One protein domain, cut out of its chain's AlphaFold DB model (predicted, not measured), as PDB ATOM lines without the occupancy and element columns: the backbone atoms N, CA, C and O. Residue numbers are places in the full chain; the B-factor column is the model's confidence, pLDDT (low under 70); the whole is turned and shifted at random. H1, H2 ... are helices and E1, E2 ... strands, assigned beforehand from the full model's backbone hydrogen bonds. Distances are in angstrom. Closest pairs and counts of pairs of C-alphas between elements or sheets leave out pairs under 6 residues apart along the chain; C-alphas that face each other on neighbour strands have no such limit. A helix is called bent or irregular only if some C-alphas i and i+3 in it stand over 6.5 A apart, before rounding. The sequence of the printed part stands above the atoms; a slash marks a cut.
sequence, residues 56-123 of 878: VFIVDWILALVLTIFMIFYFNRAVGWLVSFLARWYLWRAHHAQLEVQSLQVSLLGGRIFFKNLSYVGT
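What this domain is: This is residues 56 to 123 of the 878 residues of the protein "Csf1p" of Sugiyamaella lignohabitans (UniProt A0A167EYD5). One long helix, H1, bends partway, and a two-stranded antiparallel hairpin, E1 and E2, folds back along its second arm, E1 next to it. Residues 56 to 66 of H1 stick out at one end, and the hairpin's tip, residues 107 to 112, sticks out too. The printed part has 68 residues, in order H1, E1, E2; it is mixed, helices and strands, only just loose, close to extended, with a radius of gyration of the C-alphas of 16.1 A and spans of 54 by 28 by 17 A.

Where its parts are: H1, residues 56 to 94, by its hydrogen bonds assigned as one helix, is bent: C-alphas 73 and 76 are 7.3 A apart. Arm H1a, residues 56 to 73, 25.2 A, begins at C-alpha 56 (131.636, 161.051, 142.678); arm H1b, residues 76 to 94, is 26.6 A. E1, residues 98 to 107, 25.1 A, bends by 72 degrees at residue 102. E2, residues 112 to 121, 24.1 A, bends by 75 degrees at residue 116 and ends at C-alpha 121 (169.724, 133.665, 153.419).

How they stand to each other: H1a and H1b stand at a steep tilt of 60 degrees. H1b and E1 touch, the closest C-alphas being those of Arg 77 and Ser 103, 4.3 A. H1a is apart from E1 and E2. In the hairpin, N 100 and O 119 are within hydrogen-bond range, 2.9 A. Every O i to N i+4 pair is within range in H1a, 14 of 15 in H1b.

The domain as a whole: The C-alphas farthest apart, Phe 57 and Thr 123, are 54.4 A apart. The printed part has no cut, both links are tight, and no printed residue is under 70 in pLDDT.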
ATOM      1  N   VAL A  56     130.830 161.138 141.457       85.12
ATOM      2  CA  VAL A  56     131.636 161.051 142.678       85.12
ATOM      3  C   VAL A  56     131.148 159.907 143.567       85.12
ATOM      4  O   VAL A  56     131.960 159.097 143.987       85.12
ATOM      5  N   PHE A  57     129.834 159.734 143.737       84.06
ATOM      6  CA  PHE A  57     129.277 158.628 144.523       84.06
ATOM      7  C   PHE A  57     129.567 157.257 143.888       84.06
ATOM      8  O   PHE A  57     129.855 156.294 144.596       84.06
ATOM      9  N   ILE A  58     129.554 157.158 142.553       87.00
ATOM     10  CA  ILE A  58     129.953 155.931 141.837       87.00
ATOM     11  C   ILE A  58     131.449 155.663 142.043       87.00
ATOM     12  O   ILE A  58     131.842 154.535 142.332       87.00
ATOM     13  N   VAL A  59     132.282 156.701 141.918       92.12
ATOM     14  CA  VAL A  59     133.735 156.629 142.119       92.12
ATOM     15  C   VAL A  59     134.068 156.220 143.553       92.12
ATOM     16  O   VAL A  59     134.908 155.344 143.731       92.12
ATOM     17  N   ASP A  60     133.374 156.756 144.557       92.19
ATOM     18  CA  ASP A  60     133.540 156.394 145.967       92.19
ATOM     19  C   ASP A  60     133.146 154.932 146.229       92.19
ATOM     20  O   ASP A  60     133.871 154.217 146.919       92.19
ATOM     21  N   TRP A  61     132.051 154.439 145.633       93.75
ATOM     22  CA  TRP A  61     131.671 153.021 145.720       93.75
ATOM     23  C   TRP A  61     132.675 152.094 145.026       93.75
ATOM     24  O   TRP A  61     133.021 151.047 145.577       93.75
ATOM     25  N   ILE A  62     133.187 152.472 143.850       94.44
ATOM     26  CA  ILE A  62     134.241 151.722 143.150       94.44
ATOM     27  C   ILE A  62     135.536 151.733 143.973       94.44
ATOM     28  O   ILE A  62     136.171 150.691 144.128       94.44
ATOM     29  N   LEU A  63     135.914 152.874 144.550       95.00
ATOM     30  CA  LEU A  63     137.109 153.018 145.378       95.00
ATOM     31  C   LEU A  63     136.985 152.225 146.685       95.00
ATOM     32  O   LEU A  63     137.937 151.551 147.070       95.00
ATOM     33  N   ALA A  64     135.815 152.217 147.326       95.06
ATOM     34  CA  ALA A  64     135.533 151.383 148.494       95.06
ATOM     35  C   ALA A  64     135.565 149.880 148.158       95.06
ATOM     36  O   ALA A  64     136.109 149.087 148.931       95.06
ATOM     37  N   LEU A  65     135.050 149.475 146.992       95.06
ATOM     38  CA  LEU A  65     135.130 148.093 146.505       95.06
ATOM     39  C   LEU A  65     136.585 147.674 146.231       95.06
ATOM     40  O   LEU A  65     137.030 146.627 146.696       95.06
ATOM     41  N   VAL A  66     137.365 148.513 145.544       95.31
ATOM     42  CA  VAL A  66     138.795 148.270 145.289       95.31
ATOM     43  C   VAL A  66     139.593 148.227 146.596       95.31
ATOM     44  O   VAL A  66     140.427 147.339 146.774       95.31
ATOM     45  N   LEU A  67     139.319 149.128 147.543       95.62
ATOM     46  CA  LEU A  67     140.010 149.190 148.833       95.62
ATOM     47  C   LEU A  67     139.651 148.009 149.745       95.62
ATOM     48  O   LEU A  67     140.531 147.487 150.426       95.62
ATOM     49  N   THR A  68     138.404 147.532 149.737       94.06
ATOM     50  CA  THR A  68     138.009 146.326 150.491       94.06
ATOM     51  C   THR A  68     138.609 145.055 149.886       94.06
ATOM     52  O   THR A  68     139.157 144.241 150.629       94.06
ATOM     53  N   ILE A  69     138.632 144.918 148.554       94.06
ATOM     54  CA  ILE A  69     139.360 143.839 147.859       94.06
ATOM     55  C   ILE A  69     140.861 143.892 148.199       94.06
ATOM     56  O   ILE A  69     141.457 142.865 148.532       94.06
ATOM     57  N   PHE A  70     141.473 145.080 148.191       94.06
ATOM     58  CA  PHE A  70     142.868 145.262 148.595       94.06
ATOM     59  C   PHE A  70     143.107 144.840 150.054       94.06
ATOM     60  O   PHE A  70     144.033 144.073 150.323       94.06
ATOM     61  N   MET A  71     142.259 145.279 150.988       92.62
ATOM     62  CA  MET A  71     142.393 144.956 152.413       92.62
ATOM     63  C   MET A  71     142.224 143.462 152.714       92.62
ATOM     64  O   MET A  71     142.931 142.936 153.570       92.62
ATOM     65  N   ILE A  72     141.340 142.764 151.996       88.81
ATOM     66  CA  ILE A  72     141.092 141.329 152.202       88.81
ATOM     67  C   ILE A  72     142.194 140.465 151.566       88.81
ATOM     68  O   ILE A  72     142.686 139.537 152.209       88.81
ATOM     69  N   PHE A  73     142.598 140.753 150.323       88.69
ATOM     70  CA  PHE A  73     143.460 139.850 149.542       88.69
ATOM     71  C   PHE A  73     144.930 140.284 149.433       88.69
ATOM     72  O   PHE A  73     145.804 139.431 149.278       88.69
ATOM     73  N   TYR A  74     145.227 141.585 149.513       92.50
ATOM     74  CA  TYR A  74     146.553 142.129 149.182       92.50
ATOM     75  C   TYR A  74     147.285 142.778 150.362       92.50
ATOM     76  O   TYR A  74     148.516 142.775 150.365       92.50
ATOM     77  N   PHE A  75     146.584 143.272 151.386       93.44
ATOM     78  CA  PHE A  75     147.200 143.975 152.519       93.44
ATOM     79  C   PHE A  75     148.269 143.141 153.242       93.44
ATOM     80  O   PHE A  75     149.393 143.608 153.398       93.44
ATOM     81  N   ASN A  76     147.989 141.877 153.579       93.62
ATOM     82  CA  ASN A  76     148.971 140.992 154.233       93.62
ATOM     83  C   ASN A  76     150.238 140.766 153.374       93.62
ATOM     84  O   ASN A  76     151.343 140.622 153.900       93.62
ATOM     85  N   ARG A  77     150.103 140.796 152.039       94.19
ATOM     86  CA  ARG A  77     151.226 140.707 151.086       94.19
ATOM     87  C   ARG A  77     151.984 142.032 150.963       94.19
ATOM     88  O   ARG A  77     153.207 142.018 150.869       94.19
ATOM     89  N   ALA A  78     151.289 143.169 151.017       93.69
ATOM     90  CA  ALA A  78     151.905 144.495 151.058       93.69
ATOM     91  C   ALA A  78     152.691 144.721 152.366       93.69
ATOM     92  O   ALA A  78     153.806 145.237 152.329       93.69
ATOM     93  N   VAL A  79     152.159 144.262 153.506       94.06
ATOM     94  CA  VAL A  79     152.861 144.257 154.802       94.06
ATOM     95  C   VAL A  79     154.062 143.308 154.765       94.06
ATOM     96  O   VAL A  79     155.149 143.710 155.171       94.06
ATOM     97  N   GLY A  80     153.913 142.091 154.223       93.19
ATOM     98  CA  GLY A  80     155.030 141.155 154.024       93.19
ATOM     99  C   GLY A  80     156.163 141.750 153.180       93.19
ATOM    100  O   GLY A  80     157.326 141.711 153.586       93.19
ATOM    101  N   TRP A  81     155.827 142.404 152.063       94.88
ATOM    102  CA  TRP A  81     156.788 143.122 151.219       94.88
ATOM    103  C   TRP A  81     157.471 144.286 151.952       94.88
ATOM    104  O   TRP A  81     158.695 144.396 151.906       94.88
ATOM    105  N   LEU A  82     156.713 145.122 152.671       95.00
ATOM    106  CA  LEU A  82     157.258 146.257 153.425       95.00
ATOM    107  C   LEU A  82     158.217 145.799 154.534       95.00
ATOM    108  O   LEU A  82     159.305 146.352 154.682       95.00
ATOM    109  N   VAL A  83     157.842 144.758 155.283       94.06
ATOM    110  CA  VAL A  83     158.695 144.162 156.320       94.06
ATOM    111  C   VAL A  83     159.933 143.516 155.699       94.06
ATOM    112  O   VAL A  83     161.029 143.727 156.210       94.06
ATOM    113  N   SER A  84     159.804 142.825 154.561       94.94
ATOM    114  CA  SER A  84     160.948 142.279 153.814       94.94
ATOM    115  C   SER A  84     161.912 143.375 153.353       94.94
ATOM    116  O   SER A  84     163.122 143.229 153.496       94.94
ATOM    117  N   PHE A  85     161.395 144.497 152.843       94.00
ATOM    118  CA  PHE A  85     162.198 145.641 152.408       94.00
ATOM    119  C   PHE A  85     162.971 146.275 153.575       94.00
ATOM    120  O   PHE A  85     164.182 146.476 153.477       94.00
ATOM    121  N   LEU A  86     162.295 146.534 154.701       94.50
ATOM    122  CA  LEU A  86     162.908 147.106 155.904       94.50
ATOM    123  C   LEU A  86     163.926 146.149 156.544       94.50
ATOM    124  O   LEU A  86     165.036 146.567 156.878       94.50
ATOM    125  N   ALA A  87     163.587 144.862 156.658       91.69
ATOM    126  CA  ALA A  87     164.481 143.836 157.185       91.69
ATOM    127  C   ALA A  87     165.723 143.671 156.301       91.69
ATOM    128  O   ALA A  87     166.834 143.666 156.818       91.69
ATOM    129  N   ARG A  88     165.567 143.627 154.971       92.38
ATOM    130  CA  ARG A  88     166.688 143.567 154.020       92.38
ATOM    131  C   ARG A  88     167.574 144.806 154.104       92.38
ATOM    132  O   ARG A  88     168.789 144.668 154.128       92.38
ATOM    133  N   TRP A  89     166.998 146.005 154.209       91.12
ATOM    134  CA  TRP A  89     167.761 147.249 154.373       91.12
ATOM    135  C   TRP A  89     168.597 147.278 155.665       91.12
ATOM    136  O   TRP A  89     169.722 147.782 155.654       91.12
ATOM    137  N   TYR A  90     168.076 146.715 156.758       92.50
ATOM    138  CA  TYR A  90     168.777 146.612 158.038       92.50
ATOM    139  C   TYR A  90     169.819 145.475 158.055       92.50
ATOM    140  O   TYR A  90     171.008 145.721 158.257       92.50
ATOM    141  N   LEU A  91     169.398 144.237 157.778       90.12
ATOM    142  CA  LEU A  91     170.237 143.035 157.854       90.12
ATOM    143  C   LEU A  91     171.381 143.047 156.833       90.12
ATOM    144  O   LEU A  91     172.487 142.617 157.159       90.12
ATOM    145  N   TRP A  92     171.172 143.621 155.644       90.31
ATOM    146  CA  TRP A  92     172.235 143.758 154.644       90.31
ATOM    147  C   TRP A  92     173.365 144.697 155.093       90.31
ATOM    148  O   TRP A  92     174.507 144.522 154.671       90.31
ATOM    149  N   ARG A  93     173.064 145.681 155.957       88.69
ATOM    150  CA  ARG A  93     174.053 146.611 156.529       88.69
ATOM    151  C   ARG A  93     174.826 146.025 157.711       88.69
ATOM    152  O   ARG A  93     175.949 146.456 157.938       88.69
ATOM    153  N   ALA A  94     174.224 145.104 158.465       86.38
ATOM    154  CA  ALA A  94     174.817 144.535 159.677       86.38
ATOM    155  C   ALA A  94     175.522 143.187 159.443       86.38
ATOM    156  O   ALA A  94     176.589 142.948 160.001       86.38
ATOM    157  N   HIS A  95     174.931 142.310 158.624       82.50
ATOM    158  CA  HIS A  95     175.331 140.900 158.506       82.50
ATOM    159  C   HIS A  95     175.342 140.372 157.059       82.50
ATOM    160  O   HIS A  95     175.490 139.172 156.855       82.50
ATOM    161  N   HIS A  96     175.125 141.233 156.055       88.00
ATOM    162  CA  HIS A  96     174.939 140.854 154.641       88.00
ATOM    163  C   HIS A  96     173.856 139.785 154.382       88.00
ATOM    164  O   HIS A  96     173.788 139.210 153.296       88.00
ATOM    165  N   ALA A  97     172.969 139.556 155.349       90.44
ATOM    166  CA  ALA A  97     171.887 138.592 155.238       90.44
ATOM    167  C   ALA A  97     170.659 139.200 154.548       90.44
ATOM    168  O   ALA A  97     170.382 140.401 154.652       90.44
ATOM    169  N   GLN A  98     169.898 138.351 153.866       92.12
ATOM    170  CA  GLN A  98     168.627 138.696 153.244       92.12
ATOM    171  C   GLN A  98     167.486 137.984 153.971       92.12
ATOM    172  O   GLN A  98     167.592 136.812 154.322       92.12
ATOM    173  N   LEU A  99     166.389 138.711 154.177       94.06
ATOM    174  CA  LEU A  99     165.126 138.175 154.665       94.06
ATOM    175  C   LEU A  99     164.039 138.481 153.628       94.06
ATOM    176  O   LEU A  99     164.013 139.573 153.042       94.06
ATOM    177  N   GLU A 100     163.157 137.520 153.388       94.38
ATOM    178  CA  GLU A 100     161.965 137.668 152.559       94.38
ATOM    179  C   GLU A 100     160.773 136.965 153.216       94.38
ATOM    180  O   GLU A 100     160.907 135.891 153.797       94.38
ATOM    181  N   VAL A 101     159.608 137.609 153.155       95.19
ATOM    182  CA  VAL A 101     158.345 137.141 153.728       95.19
ATOM    183  C   VAL A 101     157.237 137.426 152.721       95.19
ATOM    184  O   VAL A 101     156.866 138.582 152.502       95.19
ATOM    185  N   GLN A 102     156.680 136.382 152.107       94.44
ATOM    186  CA  GLN A 102     155.668 136.540 151.055       94.44
ATOM    187  C   GLN A 102     154.354 137.148 151.573       94.44
ATOM    188  O   GLN A 102     153.661 137.848 150.833       94.44
ATOM    189  N   SER A 103     153.979 136.866 152.822       94.25
ATOM    190  CA  SER A 103     152.776 137.409 153.461       94.25
ATOM    191  C   SER A 103     152.941 137.437 154.977       94.25
ATOM    192  O   SER A 103     153.444 136.471 155.551       94.25
ATOM    193  N   LEU A 104     152.497 138.522 155.618       94.69
ATOM    194  CA  LEU A 104     152.528 138.704 157.069       94.69
ATOM    195  C   LEU A 104     151.161 139.195 157.564       94.69
ATOM    196  O   LEU A 104     150.633 140.178 157.050       94.69
ATOM    197  N   GLN A 105     150.607 138.541 158.585       94.12
ATOM    198  CA  GLN A 105     149.338 138.915 159.212       94.12
ATOM    199  C   GLN A 105     149.509 138.999 160.732       94.12
ATOM    200  O   GLN A 105     149.854 138.017 161.390       94.12
ATOM    201  N   VAL A 106     149.225 140.169 161.309       92.25
ATOM    202  CA  VAL A 106     149.353 140.419 162.752       92.25
ATOM    203  C   VAL A 106     147.977 140.398 163.421       92.25
ATOM    204  O   VAL A 106     147.087 141.167 163.072       92.25
ATOM    205  N   SER A 107     147.814 139.539 164.423       93.06
ATOM    206  CA  SER A 107     146.647 139.453 165.300       93.06
ATOM    207  C   SER A 107     147.032 139.927 166.701       93.06
ATOM    208  O   SER A 107     147.431 139.137 167.558       93.06
ATOM    209  N   LEU A 108     146.932 141.242 166.936       88.06
ATOM    210  CA  LEU A 108     147.342 141.877 168.197       88.06
ATOM    211  C   LEU A 108     146.601 141.301 169.415       88.06
ATOM    212  O   LEU A 108     147.229 140.960 170.415       88.06
ATOM    213  N   LEU A 109     145.277 141.127 169.312       87.81
ATOM    214  CA  LEU A 109     144.432 140.609 170.397       87.81
ATOM    215  C   LEU A 109     144.775 139.157 170.785       87.81
ATOM    216  O   LEU A 109     144.610 138.775 171.938       87.81
ATOM    217  N   GLY A 110     145.276 138.360 169.836       85.69
ATOM    218  CA  GLY A 110     145.766 136.998 170.074       85.69
ATOM    219  C   GLY A 110     147.284 136.894 170.247       85.69
ATOM    220  O   GLY A 110     147.798 135.776 170.264       85.69
ATOM    221  N   GLY A 111     148.005 138.024 170.292       91.69
ATOM    222  CA  GLY A 111     149.473 138.103 170.328       91.69
ATOM    223  C   GLY A 111     150.179 137.258 169.265       91.69
ATOM    224  O   GLY A 111     151.226 136.679 169.543       91.69
ATOM    225  N   ARG A 112     149.583 137.136 168.074       94.56
ATOM    226  CA  ARG A 112     150.033 136.227 167.013       94.56
ATOM    227  C   ARG A 112     150.518 136.970 165.782       94.56
ATOM    228  O   ARG A 112     149.836 137.863 165.288       94.56
ATOM    229  N   ILE A 113     151.660 136.548 165.255       95.38
ATOM    230  CA  ILE A 113     152.191 136.983 163.963       95.38
ATOM    231  C   ILE A 113     152.240 135.748 163.068       95.38
ATOM    232  O   ILE A 113     153.069 134.866 163.277       95.38
ATOM    233  N   PHE A 114     151.329 135.676 162.102       95.69
ATOM    234  CA  PHE A 114     151.323 134.641 161.072       95.69
ATOM    235  C   PHE A 114     152.177 135.088 159.890       95.69
ATOM    236  O   PHE A 114     152.125 136.253 159.488       95.69
ATOM    237  N   PHE A 115     152.916 134.154 159.305       95.69
ATOM    238  CA  PHE A 115     153.728 134.384 158.116       95.69
ATOM    239  C   PHE A 115     153.596 133.216 157.139       95.69
ATOM    240  O   PHE A 115     153.330 132.081 157.539       95.69
ATOM    241  N   LYS A 116     153.798 133.499 155.851       95.25
ATOM    242  CA  LYS A 116     153.933 132.480 154.803       95.25
ATOM    243  C   LYS A 116     155.170 132.744 153.961       95.25
ATOM    244  O   LYS A 116     155.445 133.903 153.646       95.25
ATOM    245  N   ASN A 117     155.845 131.656 153.598       95.06
ATOM    246  CA  ASN A 117     157.075 131.608 152.818       95.06
ATOM    247  C   ASN A 117     158.102 132.620 153.352       95.06
ATOM    248  O   ASN A 117     158.346 133.677 152.764       95.06
ATOM    249  N   LEU A 118     158.594 132.315 154.554       95.19
ATOM    250  CA  LEU A 118     159.682 133.019 155.223       95.19
ATOM    251  C   LEU A 118     160.993 132.398 154.745       95.19
ATOM    252  O   LEU A 118     161.243 131.228 155.022       95.19
ATOM    253  N   SER A 119     161.823 133.177 154.059       95.50
ATOM    254  CA  SER A 119     163.162 132.769 153.640       95.50
ATOM    255  C   SER A 119     164.205 133.707 154.234       95.50
ATOM    256  O   SER A 119     164.106 134.933 154.131       95.50
ATOM    257  N   TYR A 120     165.205 133.118 154.876       95.19
ATOM    258  CA  TYR A 120     166.414 133.758 155.370       95.19
ATOM    259  C   TYR A 120     167.607 133.189 154.606       95.19
ATOM    260  O   TYR A 120     167.742 131.972 154.499       95.19
ATOM    261  N   VAL A 121     168.483 134.056 154.101       94.81
ATOM    262  CA  VAL A 121     169.724 133.665 153.419       94.81
ATOM    263  C   VAL A 121     170.875 134.485 153.995       94.81
ATOM    264  O   VAL A 121     170.933 135.702 153.806       94.81
ATOM    265  N   GLY A 122     171.779 133.821 154.712       92.12
ATOM    266  CA  GLY A 122     173.026 134.386 155.229       92.12
ATOM    267  C   GLY A 122     174.254 133.915 154.440       92.12
ATOM    268  O   GLY A 122     174.148 133.287 153.392       92.12
ATOM    269  N   THR A 123     175.450 134.205 154.959       90.50
ATOM    270  CA  THR A 123     176.742 133.829 154.335       90.50
ATOM    271  C   THR A 123     177.121 132.350 154.528       90.50
ATOM    272  O   THR A 123     177.976 131.827 153.813       90.50
TER     273      THR A 123